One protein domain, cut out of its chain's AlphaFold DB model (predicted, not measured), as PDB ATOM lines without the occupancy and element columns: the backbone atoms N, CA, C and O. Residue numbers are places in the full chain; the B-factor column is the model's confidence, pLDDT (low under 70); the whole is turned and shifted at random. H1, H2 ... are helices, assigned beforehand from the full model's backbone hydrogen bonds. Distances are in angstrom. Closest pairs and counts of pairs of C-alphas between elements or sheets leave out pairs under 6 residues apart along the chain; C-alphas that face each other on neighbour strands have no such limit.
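What this domain is: This is residues 42 to 152 of the 282 residues of an uncharacterized protein of Brachybacterium sp. SGAir0954 (UniProt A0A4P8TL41). Four helices, H2 to H5, run up and down side by side in a bundle, with two short helices, H1 and H6, next to each other at one end of it. The bundle is close-set from H2 through H3 and H4 to H5, and looser between H2 and H5. The printed part has 111 residues with six named helices, H1 to H6 along the chain, and no named strand; its class is all helix. It is compact, with a radius of gyration of the C-alphas of 13.4 A and spans of 39 by 29 by 26 A.

How they stand to each other: H1, residues 42 to 49, touches residues 58 to 59 alone of H2, residues 58 to 71; the closest C-alphas, of Phe 48 and Pro 58, are 5.1 A apart. H2 forms a hairpin with H3, residues 81 to 92, at a shallow tilt of 29 degrees, closest at C-alphas 65 and 82, 5.3 A. H3 and H4, residues 98 to 113, form a hairpin at 7 degrees, closest at C-alphas 86 and 108, 4.1 A. H4 and H5, residues 123 to 137, form another at 23 degrees, closest at C-alphas 103 and 133, 4.9 A. H2 and H5 are close but not clearly touching, closest at C-alphas 70 and 123, 7.4 A. H6, residues 142 to 147, touches residues 131 to 137 alone of H5, closest at C-alphas 134 and 144, 4.5 A. H1 and H6 only just touch, with 3 pairs of C-alphas within 8 A, closest at C-alphas 49 and 143, 5.8 A. H3 and H5 are apart. In H1 to H6 every O i to N i+4 pair is within hydrogen-bond range.

Where its parts are: H1 begins at C-alpha 42, (-56.962, -11.233, 23.239), and measures 10.7 A. H2 is 20.4 A long, H3 16.5 A, H4 21.8 A, H5 20.9 A and H6 8.7 A, ending at C-alpha 147, (-44.701, -20.872, 26.914).

The domain as a whole: The C-alphas farthest apart, of Asp 78 and Gln 152, are 40.9 A apart. The printed part has no cut, and no link is long. Residues 72 to 79, 115 to 121 and 151 have pLDDT under 70.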
ATOM      1  N   THR A  42     -56.698 -10.820  21.853       95.94
ATOM      2  CA  THR A  42     -56.962 -11.233  23.239       95.94
ATOM      3  C   THR A  42     -57.819 -12.490  23.285       95.94
ATOM      4  O   THR A  42     -57.463 -13.459  23.955       95.94
ATOM      5  N   ALA A  43     -58.928 -12.505  22.539       95.38
ATOM      6  CA  ALA A  43     -59.834 -13.645  22.494       95.38
ATOM      7  C   ALA A  43     -59.160 -14.901  21.919       95.38
ATOM      8  O   ALA A  43     -59.323 -15.981  22.483       95.38
ATOM      9  N   ALA A  44     -58.392 -14.768  20.833       96.69
ATOM     10  CA  ALA A  44     -57.682 -15.891  20.226       96.69
ATOM     11  C   ALA A  44     -56.610 -16.457  21.168       96.69
ATOM     12  O   ALA A  44     -56.613 -17.654  21.444       96.69
ATOM     13  N   CYS A  45     -55.742 -15.605  21.719       97.12
ATOM     14  CA  CYS A  45     -54.635 -16.018  22.579       97.12
ATOM     15  C   CYS A  45     -55.116 -16.659  23.886       97.12
ATOM     16  O   CYS A  45     -54.703 -17.772  24.201       97.12
ATOM     17  N   THR A  46     -56.024 -16.003  24.617       95.50
ATOM     18  CA  THR A  46     -56.530 -16.536  25.897       95.50
ATOM     19  C   THR A  46     -57.269 -17.857  25.713       95.50
ATOM     20  O   THR A  46     -57.072 -18.782  26.497       95.50
ATOM     21  N   ARG A  47     -58.074 -17.988  24.647       95.12
ATOM     22  CA  ARG A  47     -58.771 -19.239  24.327       95.12
ATOM     23  C   ARG A  47     -57.804 -20.336  23.900       95.12
ATOM     24  O   ARG A  47     -57.967 -21.471  24.324       95.12
ATOM     25  N   PHE A  48     -56.842 -20.022  23.036       95.69
ATOM     26  CA  PHE A  48     -55.919 -21.009  22.483       95.69
ATOM     27  C   PHE A  48     -54.984 -21.589  23.550       95.69
ATOM     28  O   PHE A  48     -54.786 -22.801  23.588       95.69
ATOM     29  N   PHE A  49     -54.456 -20.741  24.435       93.56
ATOM     30  CA  PHE A  49     -53.592 -21.155  25.543       93.56
ATOM     31  C   PHE A  49     -54.360 -21.571  26.810       93.56
ATOM     32  O   PHE A  49     -53.750 -22.072  27.749       93.56
ATOM     33  N   GLY A  50     -55.687 -21.404  26.831       92.38
ATOM     34  CA  GLY A  50     -56.558 -21.919  27.886       92.38
ATOM     35  C   GLY A  50     -56.551 -21.116  29.186       92.38
ATOM     36  O   GLY A  50     -56.841 -21.687  30.222       92.38
ATOM     37  N   ASP A  51     -56.276 -19.806  29.174       89.44
ATOM     38  CA  ASP A  51     -56.123 -18.996  30.404       89.44
ATOM     39  C   ASP A  51     -57.329 -18.986  31.368       89.44
ATOM     40  O   ASP A  51     -57.211 -18.490  32.486       89.44
ATOM     41  N   ALA A  52     -58.491 -19.492  30.947       83.31
ATOM     42  CA  ALA A  52     -59.678 -19.591  31.792       83.31
ATOM     43  C   ALA A  52     -59.734 -20.874  32.644       83.31
ATOM     44  O   ALA A  52     -60.231 -20.808  33.767       83.31
ATOM     45  N   ASP A  53     -59.270 -22.012  32.116       81.50
ATOM     46  CA  ASP A  53     -59.430 -23.347  32.723       81.50
ATOM     47  C   ASP A  53     -58.205 -24.268  32.567       81.50
ATOM     48  O   ASP A  53     -57.977 -25.126  33.411       81.50
ATOM     49  N   TYR A  54     -57.382 -24.066  31.539       85.88
ATOM     50  CA  TYR A  54     -56.198 -24.844  31.168       85.88
ATOM     51  C   TYR A  54     -56.436 -26.331  30.852       85.88
ATOM     52  O   TYR A  54     -55.550 -26.949  30.268       85.88
ATOM     53  N   ASP A  55     -57.598 -26.907  31.157       77.38
ATOM     54  CA  ASP A  55     -57.893 -28.336  30.982       77.38
ATOM     55  C   ASP A  55     -57.936 -28.776  29.517       77.38
ATOM     56  O   ASP A  55     -57.379 -29.805  29.138       77.38
ATOM     57  N   GLU A  56     -58.564 -27.973  28.660       79.81
ATOM     58  CA  GLU A  56     -58.806 -28.325  27.256       79.81
ATOM     59  C   GLU A  56     -58.194 -27.304  26.292       79.81
ATOM     60  O   GLU A  56     -58.714 -27.066  25.197       79.81
ATOM     61  N   ALA A  57     -57.076 -26.684  26.688       88.31
ATOM     62  CA  ALA A  57     -56.411 -25.685  25.863       88.31
ATOM     63  C   ALA A  57     -56.094 -26.265  24.466       88.31
ATOM     64  O   ALA A  57     -55.393 -27.275  24.363       88.31
ATOM     65  N   PRO A  58     -56.550 -25.639  23.362       91.81
ATOM     66  CA  PRO A  58     -56.182 -26.053  22.005       91.81
ATOM     67  C   PRO A  58     -54.665 -26.153  21.784       91.81
ATOM     68  O   PRO A  58     -54.213 -26.979  20.990       91.81
ATOM     69  N   ALA A  59     -53.889 -25.359  22.526       91.19
ATOM     70  CA  ALA A  59     -52.444 -25.468  22.669       91.19
ATOM     71  C   ALA A  59     -51.965 -26.908  22.934       91.19
ATOM     72  O   ALA A  59     -51.028 -27.365  22.282       91.19
ATOM     73  N   TRP A  60     -52.634 -27.653  23.819       88.06
ATOM     74  CA  TRP A  60     -52.273 -29.036  24.133       88.06
ATOM     75  C   TRP A  60     -52.382 -29.944  22.920       88.06
ATOM     76  O   TRP A  60     -51.469 -30.714  22.667       88.06
ATOM     77  N   ARG A  61     -53.401 -29.776  22.071       88.88
ATOM     78  CA  ARG A  61     -53.539 -30.574  20.839       88.88
ATOM     79  C   ARG A  61     -52.406 -30.337  19.843       88.88
ATOM     80  O   ARG A  61     -52.057 -31.248  19.098       88.88
ATOM     81  N   VAL A  62     -51.817 -29.140  19.833       90.56
ATOM     82  CA  VAL A  62     -50.613 -28.856  19.037       90.56
ATOM     83  C   VAL A  62     -49.407 -29.600  19.597       90.56
ATOM     84  O   VAL A  62     -48.675 -30.215  18.824       90.56
ATOM     85  N   LEU A  63     -49.226 -29.598  20.921       87.12
ATOM     86  CA  LEU A  63     -48.142 -30.343  21.561       87.12
ATOM     87  C   LEU A  63     -48.316 -31.858  21.369       87.12
ATOM     88  O   LEU A  63     -47.353 -32.524  21.002       87.12
ATOM     89  N   GLU A  64     -49.528 -32.397  21.531       83.69
ATOM     90  CA  GLU A  64     -49.841 -33.811  21.253       83.69
ATOM     91  C   GLU A  64     -49.487 -34.176  19.813       83.69
ATOM     92  O   GLU A  64     -48.794 -35.160  19.572       83.69
ATOM     93  N   ALA A  65     -49.938 -33.369  18.847       85.19
ATOM     94  CA  ALA A  65     -49.654 -33.613  17.441       85.19
ATOM     95  C   ALA A  65     -48.146 -33.595  17.169       85.19
ATOM     96  O   ALA A  65     -47.657 -34.476  16.471       85.19
ATOM     97  N   ALA A  66     -47.411 -32.646  17.754       83.38
ATOM     98  CA  ALA A  66     -45.961 -32.590  17.635       83.38
ATOM     99  C   ALA A  66     -45.268 -33.819  18.252       83.38
ATOM    100  O   ALA A  66     -44.386 -34.369  17.603       83.38
ATOM    101  N   ALA A  67     -45.703 -34.314  19.419       78.44
ATOM    102  CA  ALA A  67     -45.142 -35.532  20.025       78.44
ATOM    103  C   ALA A  67     -45.413 -36.777  19.176       78.44
ATOM    104  O   ALA A  67     -44.542 -37.627  19.000       78.44
ATOM    105  N   VAL A  68     -46.618 -36.895  18.613       78.81
ATOM    106  CA  VAL A  68     -46.939 -38.001  17.703       78.81
ATOM    107  C   VAL A  68     -46.015 -37.949  16.491       78.81
ATOM    108  O   VAL A  68     -45.337 -38.932  16.211       78.81
ATOM    109  N   ILE A  69     -45.935 -36.785  15.845       78.62
ATOM    110  CA  ILE A  69     -45.082 -36.516  14.683       78.62
ATOM    111  C   ILE A  69     -43.615 -36.894  14.943       78.62
ATOM    112  O   ILE A  69     -42.946 -37.396  14.044       78.62
ATOM    113  N   THR A  70     -43.101 -36.657  16.150       73.31
ATOM    114  CA  THR A  70     -41.695 -36.923  16.495       73.31
ATOM    115  C   THR A  70     -41.442 -38.371  16.885       73.31
ATOM    116  O   THR A  70     -40.337 -38.871  16.693       73.31
ATOM    117  N   SER A  71     -42.467 -39.057  17.392       70.81
ATOM    118  CA  SER A  71     -42.405 -40.471  17.772       70.81
ATOM    119  C   SER A  71     -42.595 -41.445  16.600       70.81
ATOM    120  O   SER A  71     -42.280 -42.630  16.731       70.81
ATOM    121  N   THR A  72     -43.122 -40.975  15.464       66.44
ATOM    122  CA  THR A  72     -43.406 -41.804  14.288       66.44
ATOM    123  C   THR A  72     -42.443 -41.512  13.143       66.44
ATOM    124  O   THR A  72     -42.292 -40.366  12.735       66.44
ATOM    125  N   ASP A  73     -41.875 -42.559  12.536       62.09
ATOM    126  CA  ASP A  73     -41.084 -42.442  11.294       62.09
ATOM    127  C   ASP A  73     -41.956 -42.139  10.050       62.09
ATOM    128  O   ASP A  73     -41.445 -41.871   8.955       62.09
ATOM    129  N   ASP A  74     -43.280 -42.198  10.212       59.12
ATOM    130  CA  ASP A  74     -44.268 -41.878   9.191       59.12
ATOM    131  C   ASP A  74     -44.630 -40.387   9.267       59.12
ATOM    132  O   ASP A  74     -45.197 -39.915  10.251       59.12
ATOM    133  N   GLY A  75     -44.319 -39.640   8.207       56.41
ATOM    134  CA  GLY A  75     -44.730 -38.241   8.075       56.41
ATOM    135  C   GLY A  75     -46.255 -38.066   7.994       56.41
ATOM    136  O   GLY A  75     -46.981 -39.024   7.703       56.41
ATOM    137  N   PRO A  76     -46.781 -36.842   8.189       61.38
ATOM    138  CA  PRO A  76     -48.214 -36.590   8.140       61.38
ATOM    139  C   PRO A  76     -48.771 -36.884   6.739       61.38
ATOM    140  O   PRO A  76     -48.306 -36.358   5.730       61.38
ATOM    141  N   SER A  77     -49.807 -37.722   6.671       62.12
ATOM    142  CA  SER A  77     -50.595 -37.939   5.455       62.12
ATOM    143  C   SER A  77     -51.787 -36.979   5.388       62.12
ATOM    144  O   SER A  77     -52.286 -36.529   6.426       62.12
ATOM    145  N   ASP A  78     -52.315 -36.729   4.186       60.09
ATOM    146  CA  ASP A  78     -53.574 -35.994   4.008       60.09
ATOM    147  C   ASP A  78     -54.690 -36.621   4.864       60.09
ATOM    148  O   ASP A  78     -54.942 -37.826   4.804       60.09
ATOM    149  N   GLY A  79     -55.353 -35.799   5.685       63.72
ATOM    150  CA  GLY A  79     -56.394 -36.250   6.618       63.72
ATOM    151  C   GLY A  79     -55.877 -36.824   7.943       63.72
ATOM    152  O   GLY A  79     -56.674 -37.345   8.724       63.72
ATOM    153  N   SER A  80     -54.574 -36.723   8.220       78.88
ATOM    154  CA  SER A  80     -54.004 -37.060   9.527       78.88
ATOM    155  C   SER A  80     -54.554 -36.158  10.647       78.88
ATOM    156  O   SER A  80     -54.943 -35.009  10.389       78.88
ATOM    157  N   PRO A  81     -54.537 -36.625  11.912       81.62
ATOM    158  CA  PRO A  81     -54.873 -35.793  13.070       81.62
ATOM    159  C   PRO A  81     -54.089 -34.471  13.105       81.62
ATOM    160  O   PRO A  81     -54.671 -33.426  13.381       81.62
ATOM    161  N   ALA A  82     -52.807 -34.487  12.721       84.62
ATOM    162  CA  ALA A  82     -51.965 -33.293  12.643       84.62
ATOM    163  C   ALA A  82     -52.488 -32.244  11.646       84.62
ATOM    164  O   ALA A  82     -52.495 -31.051  11.946       84.62
ATOM    165  N   THR A  83     -53.007 -32.670  10.487       87.62
ATOM    166  CA  THR A  83     -53.621 -31.748   9.513       87.62
ATOM    167  C   THR A  83     -54.889 -31.098  10.073       87.62
ATOM    168  O   THR A  83     -55.115 -29.906   9.859       87.62
ATOM    169  N   ALA A  84     -55.703 -31.853  10.819       90.44
ATOM    170  CA  ALA A  84     -56.889 -31.310  11.480       90.44
ATOM    171  C   ALA A  84     -56.515 -30.291  12.571       90.44
ATOM    172  O   ALA A  84     -57.131 -29.226  12.646       90.44
ATOM    173  N   VAL A  85     -55.473 -30.574  13.362       92.69
ATOM    174  CA  VAL A  85     -54.932 -29.642  14.365       92.69
ATOM    175  C   VAL A  85     -54.405 -28.369  13.700       92.69
ATOM    176  O   VAL A  85     -54.766 -27.276  14.130       92.69
ATOM    177  N   ALA A  86     -53.647 -28.480  12.606       93.75
ATOM    178  CA  ALA A  86     -53.150 -27.331  11.848       93.75
ATOM    179  C   ALA A  86     -54.284 -26.403  11.374       93.75
ATOM    180  O   ALA A  86     -54.225 -25.188  11.557       93.75
ATOM    181  N   SER A  87     -55.360 -26.971  10.817       94.81
ATOM    182  CA  SER A  87     -56.550 -26.195  10.441       94.81
ATOM    183  C   SER A  87     -57.276 -25.591  11.648       94.81
ATOM    184  O   SER A  87     -57.835 -24.498  11.541       94.81
ATOM    185  N   GLY A  88     -57.260 -26.270  12.798       96.06
ATOM    186  CA  GLY A  88     -57.765 -25.738  14.063       96.06
ATOM    187  C   GLY A  88     -56.999 -24.497  14.527       96.06
ATOM    188  O   GLY A  88     -57.629 -23.507  14.894       96.06
ATOM    189  N   VAL A  89     -55.664 -24.514  14.435       96.75
ATOM    190  CA  VAL A  89     -54.794 -23.365  14.748       96.75
ATOM    191  C   VAL A  89     -55.137 -22.172  13.854       96.75
ATOM    192  O   VAL A  89     -55.442 -21.091  14.353       96.75
ATOM    193  N   GLU A  90     -55.177 -22.359  12.535       97.06
ATOM    194  CA  GLU A  90     -55.515 -21.272  11.603       97.06
ATOM    195  C   GLU A  90     -56.918 -20.707  11.844       97.06
ATOM    196  O   GLU A  90     -57.122 -19.496  11.783       97.06
ATOM    197  N   THR A  91     -57.881 -21.576  12.162       97.00
ATOM    198  CA  THR A  91     -59.249 -21.160  12.490       97.00
ATOM    199  C   THR A  91     -59.284 -20.337  13.778       97.00
ATOM    200  O   THR A  91     -59.987 -19.331  13.834       97.00
ATOM    201  N   ALA A  92     -58.515 -20.724  14.802       96.50
ATOM    202  CA  ALA A  92     -58.463 -20.016  16.081       96.50
ATOM    203  C   ALA A  92     -57.918 -18.583  15.947       96.50
ATOM    204  O   ALA A  92     -58.346 -17.697  16.685       96.50
ATOM    205  N   PHE A  93     -57.018 -18.347  14.988       97.94
ATOM    206  CA  PHE A  93     -56.356 -17.056  14.777       97.94
ATOM    207  C   PHE A  93     -56.814 -16.311  13.512       97.94
ATOM    208  O   PHE A  93     -56.226 -15.287  13.159       97.94
ATOM    209  N   ALA A  94     -57.871 -16.771  12.835       97.25
ATOM    210  CA  ALA A  94     -58.332 -16.203  11.563       97.25
ATOM    211  C   ALA A  94     -58.595 -14.687  11.643       97.25
ATOM    212  O   ALA A  94     -58.183 -13.935  10.757       97.25
ATOM    213  N   ASP A  95     -59.196 -14.235  12.745       96.25
ATOM    214  CA  ASP A  95     -59.554 -12.831  12.977       96.25
ATOM    215  C   ASP A  95     -58.495 -12.045  13.771       96.25
ATOM    216  O   ASP A  95     -58.668 -10.849  14.013       96.25
ATOM    217  N   ALA A  96     -57.393 -12.687  14.176       95.94
ATOM    218  CA  ALA A  96     -56.301 -12.029  14.890       95.94
ATOM    219  C   ALA A  96     -55.509 -11.083  13.958       95.94
ATOM    220  O   ALA A  96     -55.590 -11.217  12.731       95.94
ATOM    221  N   PRO A  97     -54.720 -10.136  14.502       96.00
ATOM    222  CA  PRO A  97     -53.801  -9.301  13.727       96.00
ATOM    223  C   PRO A  97     -52.825 -10.112  12.870       96.00
ATOM    224  O   PRO A  97     -52.521 -11.262  13.184       96.00
ATOM    225  N   GLU A  98     -52.310  -9.492  11.803       95.19
ATOM    226  CA  GLU A  98     -51.448 -10.145  10.805       95.19
ATOM    227  C   GLU A  98     -50.243 -10.860  11.428       95.19
ATOM    228  O   GLU A  98     -50.017 -12.020  11.100       95.19
ATOM    229  N   ASP A  99     -49.548 -10.228  12.375       94.62
ATOM    230  CA  ASP A  99     -48.374 -10.817  13.033       94.62
ATOM    231  C   ASP A  99     -48.722 -12.109  13.795       94.62
ATOM    232  O   ASP A  99     -48.078 -13.142  13.613       94.62
ATOM    233  N   THR A 100     -49.783 -12.086  14.612       96.62
ATOM    234  CA  THR A 100     -50.249 -13.262  15.371       96.62
ATOM    235  C   THR A 100     -50.774 -14.350  14.435       96.62
ATOM    236  O   THR A 100     -50.495 -15.532  14.628       96.62
ATOM    237  N   ARG A 101     -51.512 -13.966  13.385       97.31
ATOM    238  CA  ARG A 101     -52.014 -14.905  12.376       97.31
ATOM    239  C   ARG A 101     -50.868 -15.555  11.597       97.31
ATOM    240  O   ARG A 101     -50.946 -16.743  11.306       97.31
ATOM    241  N   GLY A 102     -49.818 -14.798  11.280       97.44
ATOM    242  CA  GLY A 102     -48.599 -15.296  10.644       97.44
ATOM    243  C   GLY A 102     -47.897 -16.337  11.511       97.44
ATOM    244  O   GLY A 102     -47.667 -17.448  11.049       97.44
ATOM    245  N   ALA A 103     -47.678 -16.036  12.794       97.31
ATOM    246  CA  ALA A 103     -47.077 -16.989  13.729       97.31
ATOM    247  C   ALA A 103     -47.919 -18.273  13.892       97.31
ATOM    248  O   ALA A 103     -47.381 -19.379  13.941       97.31
ATOM    249  N   ALA A 104     -49.250 -18.153  13.917       97.50
ATOM    250  CA  ALA A 104     -50.152 -19.304  13.934       97.50
ATOM    251  C   ALA A 104     -50.063 -20.135  12.637       97.50
ATOM    252  O   ALA A 104     -50.085 -21.367  12.682       97.50
ATOM    253  N   ALA A 105     -49.925 -19.474  11.483       97.31
ATOM    254  CA  ALA A 105     -49.737 -20.132  10.194       97.31
ATOM    255  C   ALA A 105     -48.387 -20.863  10.096       97.31
ATOM    256  O   ALA A 105     -48.323 -21.923   9.473       97.31
ATOM    257  N   ASP A 106     -47.332 -20.358  10.739       95.75
ATOM    258  CA  ASP A 106     -46.032 -21.035  10.803       95.75
ATOM    259  C   ASP A 106     -46.130 -22.355  11.585       95.75
ATOM    260  O   ASP A 106     -45.673 -23.395  11.105       95.75
ATOM    261  N   VAL A 107     -46.819 -22.352  12.735       94.50
ATOM    262  CA  VAL A 107     -47.114 -23.577  13.504       94.50
ATOM    263  C   VAL A 107     -47.963 -24.553  12.682       94.50
ATOM    264  O   VAL A 107     -47.648 -25.740  12.593       94.50
ATOM    265  N   ALA A 108     -49.027 -24.065  12.037       94.94
ATOM    266  CA  ALA A 108     -49.883 -24.891  11.185       94.94
ATOM    267  C   ALA A 108     -49.128 -25.467   9.976       94.94
ATOM    268  O   ALA A 108     -49.399 -26.588   9.547       94.94
ATOM    269  N   THR A 109     -48.172 -24.719   9.425       92.88
ATOM    270  CA  THR A 109     -47.298 -25.189   8.348       92.88
ATOM    271  C   THR A 109     -46.411 -26.315   8.850       92.88
ATOM    272  O   THR A 109     -46.416 -27.379   8.236       92.88
ATOM    273  N   TRP A 110     -45.741 -26.134   9.994       90.00
ATOM    274  CA  TRP A 110     -44.901 -27.178  10.583       90.00
ATOM    275  C   TRP A 110     -45.679 -28.484  10.780       90.00
ATOM    276  O   TRP A 110     -45.250 -29.525  10.292       90.00
ATOM    277  N   LEU A 111     -46.883 -28.417  11.360       88.75
ATOM    278  CA  LEU A 111     -47.753 -29.582  11.576       88.75
ATOM    279  C   LEU A 111     -48.145 -30.328  10.288       88.75
ATOM    280  O   LEU A 111     -48.481 -31.510  10.338       88.75
ATOM    281  N   ARG A 112     -48.146 -29.656   9.132       87.56
ATOM    282  CA  ARG A 112     -48.453 -30.276   7.832       87.56
ATOM    283  C   ARG A 112     -47.224 -30.808   7.117       87.56
ATOM    284  O   ARG A 112     -47.367 -31.665   6.251       87.56
ATOM    285  N   THR A 113     -46.050 -30.259   7.409       82.50
ATOM    286  CA  THR A 113     -44.829 -30.535   6.644       82.50
ATOM    287  C   THR A 113     -43.810 -31.386   7.393       82.50
ATOM    288  O   THR A 113     -42.909 -31.914   6.748       82.50
ATOM    289  N   ALA A 114     -43.909 -31.503   8.720       73.00
ATOM    290  CA  ALA A 114     -42.914 -32.168   9.556       73.00
ATOM    291  C   ALA A 114     -43.344 -33.577  10.014       73.00
ATOM    292  O   ALA A 114     -44.497 -33.727  10.422       73.00
ATOM    293  N   PRO A 115     -42.408 -34.552  10.047       65.44
ATOM    294  CA  PRO A 115     -41.293 -34.720   9.112       65.44
ATOM    295  C   PRO A 115     -41.766 -35.317   7.782       65.44
ATOM    296  O   PRO A 115     -42.854 -35.881   7.678       65.44
ATOM    297  N   ALA A 116     -40.918 -35.263   6.753       61.34
ATOM    298  CA  ALA A 116     -41.096 -36.148   5.607       61.34
ATOM    299  C   ALA A 116     -40.904 -37.621   6.043       61.34
ATOM    300  O   ALA A 116     -40.111 -37.883   6.948       61.34
ATOM    301  N   PRO A 117     -41.578 -38.602   5.408       55.97
ATOM    302  CA  PRO A 117     -41.404 -40.013   5.751       55.97
ATOM    303  C   PRO A 117     -39.928 -40.444   5.744       55.97
ATOM    304  O   PRO A 117     -39.238 -40.277   4.735       55.97
ATOM    305  N   GLY A 118     -39.461 -41.028   6.853       52.16
ATOM    306  CA  GLY A 118     -38.074 -41.472   7.036       52.16
ATOM    307  C   GLY A 118     -37.078 -40.395   7.488       52.16
ATOM    308  O   GLY A 118     -35.885 -40.691   7.582       52.16
ATOM    309  N   GLU A 119     -37.535 -39.173   7.771       60.31
ATOM    310  CA  GLU A 119     -36.751 -38.132   8.441       60.31
ATOM    311  C   GLU A 119     -37.207 -37.983   9.897       60.31
ATOM    312  O   GLU A 119     -38.376 -38.175  10.219       60.31
ATOM    313  N   HIS A 120     -36.286 -37.633  10.796       63.47
ATOM    314  CA  HIS A 120     -36.671 -37.264  12.156       63.47
ATOM    315  C   HIS A 120     -37.310 -35.875  12.150       63.47
ATOM    316  O   HIS A 120     -36.829 -34.965  11.473       63.47
ATOM    317  N   ALA A 121     -38.390 -35.720  12.914       67.19
ATOM    318  CA  ALA A 121     -39.045 -34.438  13.109       67.19
ATOM    319  C   ALA A 121     -38.073 -33.401  13.686       67.19
ATOM    320  O   ALA A 121     -37.378 -33.654  14.672       67.19
ATOM    321  N   ASP A 122     -38.050 -32.217  13.078       77.56
ATOM    322  CA  ASP A 122     -37.250 -31.091  13.548       77.56
ATOM    323  C   ASP A 122     -37.953 -30.403  14.731       77.56
ATOM    324  O   ASP A 122     -38.728 -29.450  14.561       77.56
ATOM    325  N   LEU A 123     -37.698 -30.940  15.929       78.50
ATOM    326  CA  LEU A 123     -38.171 -30.398  17.204       78.50
ATOM    327  C   LEU A 123     -37.643 -28.989  17.479       78.50
ATOM    328  O   LEU A 123     -38.352 -28.192  18.090       78.50
ATOM    329  N   ASP A 124     -36.442 -28.654  17.010       82.56
ATOM    330  CA  ASP A 124     -35.877 -27.319  17.203       82.56
ATOM    331  C   ASP A 124     -36.683 -26.287  16.405       82.56
ATOM    332  O   ASP A 124     -37.051 -25.230  16.929       82.56
ATOM    333  N   THR A 125     -37.045 -26.610  15.162       85.69
ATOM    334  CA  THR A 125     -37.937 -25.765  14.359       85.69
ATOM    335  C   THR A 125     -39.340 -25.685  14.967       85.69
ATOM    336  O   THR A 125     -39.933 -24.599  14.987       85.69
ATOM    337  N   PHE A 126     -39.872 -26.780  15.522       87.88
ATOM    338  CA  PHE A 126     -41.142 -26.725  16.251       87.88
ATOM    339  C   PHE A 126     -41.061 -25.787  17.455       87.88
ATOM    340  O   PHE A 126     -41.882 -24.886  17.590       87.88
ATOM    341  N   ALA A 127     -40.040 -25.937  18.298       86.75
ATOM    342  CA  ALA A 127     -39.854 -25.112  19.485       86.75
ATOM    343  C   ALA A 127     -39.727 -23.621  19.128       86.75
ATOM    344  O   ALA A 127     -40.282 -22.764  19.818       86.75
ATOM    345  N   VAL A 128     -39.043 -23.296  18.024       89.50
ATOM    346  CA  VAL A 128     -38.931 -21.917  17.525       89.50
ATOM    347  C   VAL A 128     -40.283 -21.373  17.059       89.50
ATOM    348  O   VAL A 128     -40.649 -20.267  17.460       89.50
ATOM    349  N   THR A 129     -41.027 -22.122  16.242       92.25
ATOM    350  CA  THR A 129     -42.334 -21.676  15.718       92.25
ATOM    351  C   THR A 129     -43.384 -21.568  16.825       92.25
ATOM    352  O   THR A 129     -44.086 -20.561  16.914       92.25
ATOM    353  N   TRP A 130     -43.426 -22.544  17.736       93.19
ATOM    354  CA  TRP A 130     -44.269 -22.523  18.928       93.19
ATOM    355  C   TRP A 130     -43.995 -21.305  19.809       93.19
ATOM    356  O   TRP A 130     -44.919 -20.570  20.171       93.19
ATOM    357  N   ARG A 131     -42.716 -21.048  20.122       92.19
ATOM    358  CA  ARG A 131     -42.323 -19.872  20.902       92.19
ATOM    359  C   ARG A 131     -42.704 -18.579  20.186       92.19
ATOM    360  O   ARG A 131     -43.192 -17.677  20.850       92.19
ATOM    361  N   GLY A 132     -42.553 -18.495  18.864       94.25
ATOM    362  CA  GLY A 132     -42.979 -17.323  18.093       94.25
ATOM    363  C   GLY A 132     -44.477 -17.024  18.241       94.25
ATOM    364  O   GLY A 132     -44.868 -15.876  18.467       94.25
ATOM    365  N   LEU A 133     -45.327 -18.058  18.207       96.81
ATOM    366  CA  LEU A 133     -46.757 -17.907  18.489       96.81
ATOM    367  C   LEU A 133     -47.000 -17.441  19.933       96.81
ATOM    368  O   LEU A 133     -47.751 -16.487  20.152       96.81
ATOM    369  N   ALA A 134     -46.336 -18.059  20.910       95.00
ATOM    370  CA  ALA A 134     -46.447 -17.688  22.320       95.00
ATOM    371  C   ALA A 134     -45.983 -16.241  22.599       95.00
ATOM    372  O   ALA A 134     -46.656 -15.489  23.307       95.00
ATOM    373  N   GLU A 135     -44.885 -15.800  21.984       95.00
ATOM    374  CA  GLU A 135     -44.383 -14.423  22.055       95.00
ATOM    375  C   GLU A 135     -45.423 -13.433  21.513       95.00
ATOM    376  O   GLU A 135     -45.720 -12.426  22.160       95.00
ATOM    377  N   SER A 136     -46.064 -13.756  20.383       95.94
ATOM    378  CA  SER A 136     -47.125 -12.917  19.804       95.94
ATOM    379  C   SER A 136     -48.367 -12.784  20.707       95.94
ATOM    380  O   SER A 136     -49.112 -11.808  20.590       95.94
ATOM    381  N   CYS A 137     -48.562 -13.737  21.624       96.12
ATOM    382  CA  CYS A 137     -49.679 -13.805  22.566       96.12
ATOM    383  C   CYS A 137     -49.335 -13.367  23.999       96.12
ATOM    384  O   CYS A 137     -50.242 -13.202  24.814       96.12
ATOM    385  N   THR A 138     -48.061 -13.126  24.316       93.44
ATOM    386  CA  THR A 138     -47.591 -12.718  25.656       93.44
ATOM    387  C   THR A 138     -48.339 -11.506  26.241       93.44
ATOM    388  O   THR A 138     -48.658 -11.537  27.427       93.44
ATOM    389  N   PRO A 139     -48.692 -10.451  25.472       92.50
ATOM    390  CA  PRO A 139     -49.434  -9.311  26.025       92.50
ATOM    391  C   PRO A 139     -50.847  -9.644  26.522       92.50
ATOM    392  O   PRO A 139     -51.436  -8.852  27.254       92.50
ATOM    393  N   ASP A 140     -51.399 -10.772  26.078       94.75
ATOM    394  CA  ASP A 140     -52.806 -11.135  26.220       94.75
ATOM    395  C   ASP A 140     -53.024 -12.416  27.027       94.75
ATOM    396  O   ASP A 140     -54.130 -12.645  27.507       94.75
ATOM    397  N   SER A 141     -51.989 -13.248  27.166       93.81
ATOM    398  CA  SER A 141     -52.089 -14.582  27.745       93.81
ATOM    399  C   SER A 141     -50.959 -14.872  28.730       93.81
ATOM    400  O   SER A 141     -49.767 -14.739  28.424       93.81
ATOM    401  N   THR A 142     -51.343 -15.318  29.928       91.75
ATOM    402  CA  THR A 142     -50.381 -15.700  30.968       91.75
ATOM    403  C   THR A 142     -49.704 -17.012  30.593       91.75
ATOM    404  O   THR A 142     -48.479 -17.103  30.657       91.75
ATOM    405  N   ALA A 143     -50.464 -18.002  30.121       91.06
ATOM    406  CA  ALA A 143     -49.891 -19.243  29.611       91.06
ATOM    407  C   ALA A 143     -48.956 -19.010  28.419       91.06
ATOM    408  O   ALA A 143     -47.865 -19.578  28.400       91.06
ATOM    409  N   ALA A 144     -49.291 -18.108  27.490       92.38
ATOM    410  CA  ALA A 144     -48.384 -17.753  26.397       92.38
ATOM    411  C   ALA A 144     -47.079 -17.112  26.900       92.38
ATOM    412  O   ALA A 144     -46.005 -17.432  26.402       92.38
ATOM    413  N   THR A 145     -47.142 -16.262  27.931       91.88
ATOM    414  CA  THR A 145     -45.943 -15.673  28.560       91.88
ATOM    415  C   THR A 145     -44.996 -16.758  29.086       91.88
ATOM    416  O   THR A 145     -43.777 -16.681  28.907       91.88
ATOM    417  N   TRP A 146     -45.554 -17.789  29.724       89.56
ATOM    418  CA  TRP A 146     -44.785 -18.922  30.234       89.56
ATOM    419  C   TRP A 146     -44.276 -19.834  29.116       89.56
ATOM    420  O   TRP A 146     -43.106 -20.213  29.149       89.56
ATOM    421  N   ALA A 147     -45.091 -20.104  28.096       88.94
ATOM    422  CA  ALA A 147     -44.701 -20.872  26.914       88.94
ATOM    423  C   ALA A 147     -43.604 -20.177  26.082       88.94
ATOM    424  O   ALA A 147     -42.773 -20.850  25.476       88.94
ATOM    425  N   ALA A 148     -43.552 -18.842  26.094       88.62
ATOM    426  CA  ALA A 148     -42.493 -18.060  25.457       88.62
ATOM    427  C   ALA A 148     -41.164 -18.069  26.242       88.62
ATOM    428  O   ALA A 148     -40.130 -17.639  25.731       88.62
ATOM    429  N   GLY A 149     -41.170 -18.544  27.493       82.81
ATOM    430  CA  GLY A 149     -40.009 -18.503  28.387       82.81
ATOM    431  C   GLY A 149     -39.798 -17.150  29.081       82.81
ATOM    432  O   GLY A 149     -38.712 -16.890  29.597       82.81
ATOM    433  N   HIS A 150     -40.813 -16.280  29.115       73.94
ATOM    434  CA  HIS A 150     -40.757 -14.960  29.764       73.94
ATOM    435  C   HIS A 150     -41.266 -14.953  31.216       73.94
ATOM    436  O   HIS A 150     -41.388 -13.889  31.829       73.94
ATOM    437  N   GLY A 151     -41.573 -16.120  31.782       67.88
ATOM    438  CA  GLY A 151     -42.055 -16.238  33.154       67.88
ATOM    439  C   GLY A 151     -41.054 -15.750  34.212       67.88
ATOM    440  O   GLY A 151     -39.842 -15.922  34.080       67.88
ATOM    441  N   GLN A 152     -41.572 -15.142  35.281       72.00
ATOM    442  CA  GLN A 152     -40.797 -14.704  36.451       72.00
ATOM    443  C   GLN A 152     -40.961 -15.699  37.606       72.00
ATOM    444  O   GLN A 152     -41.998 -16.342  37.723       72.00
TER     445      GLN A 152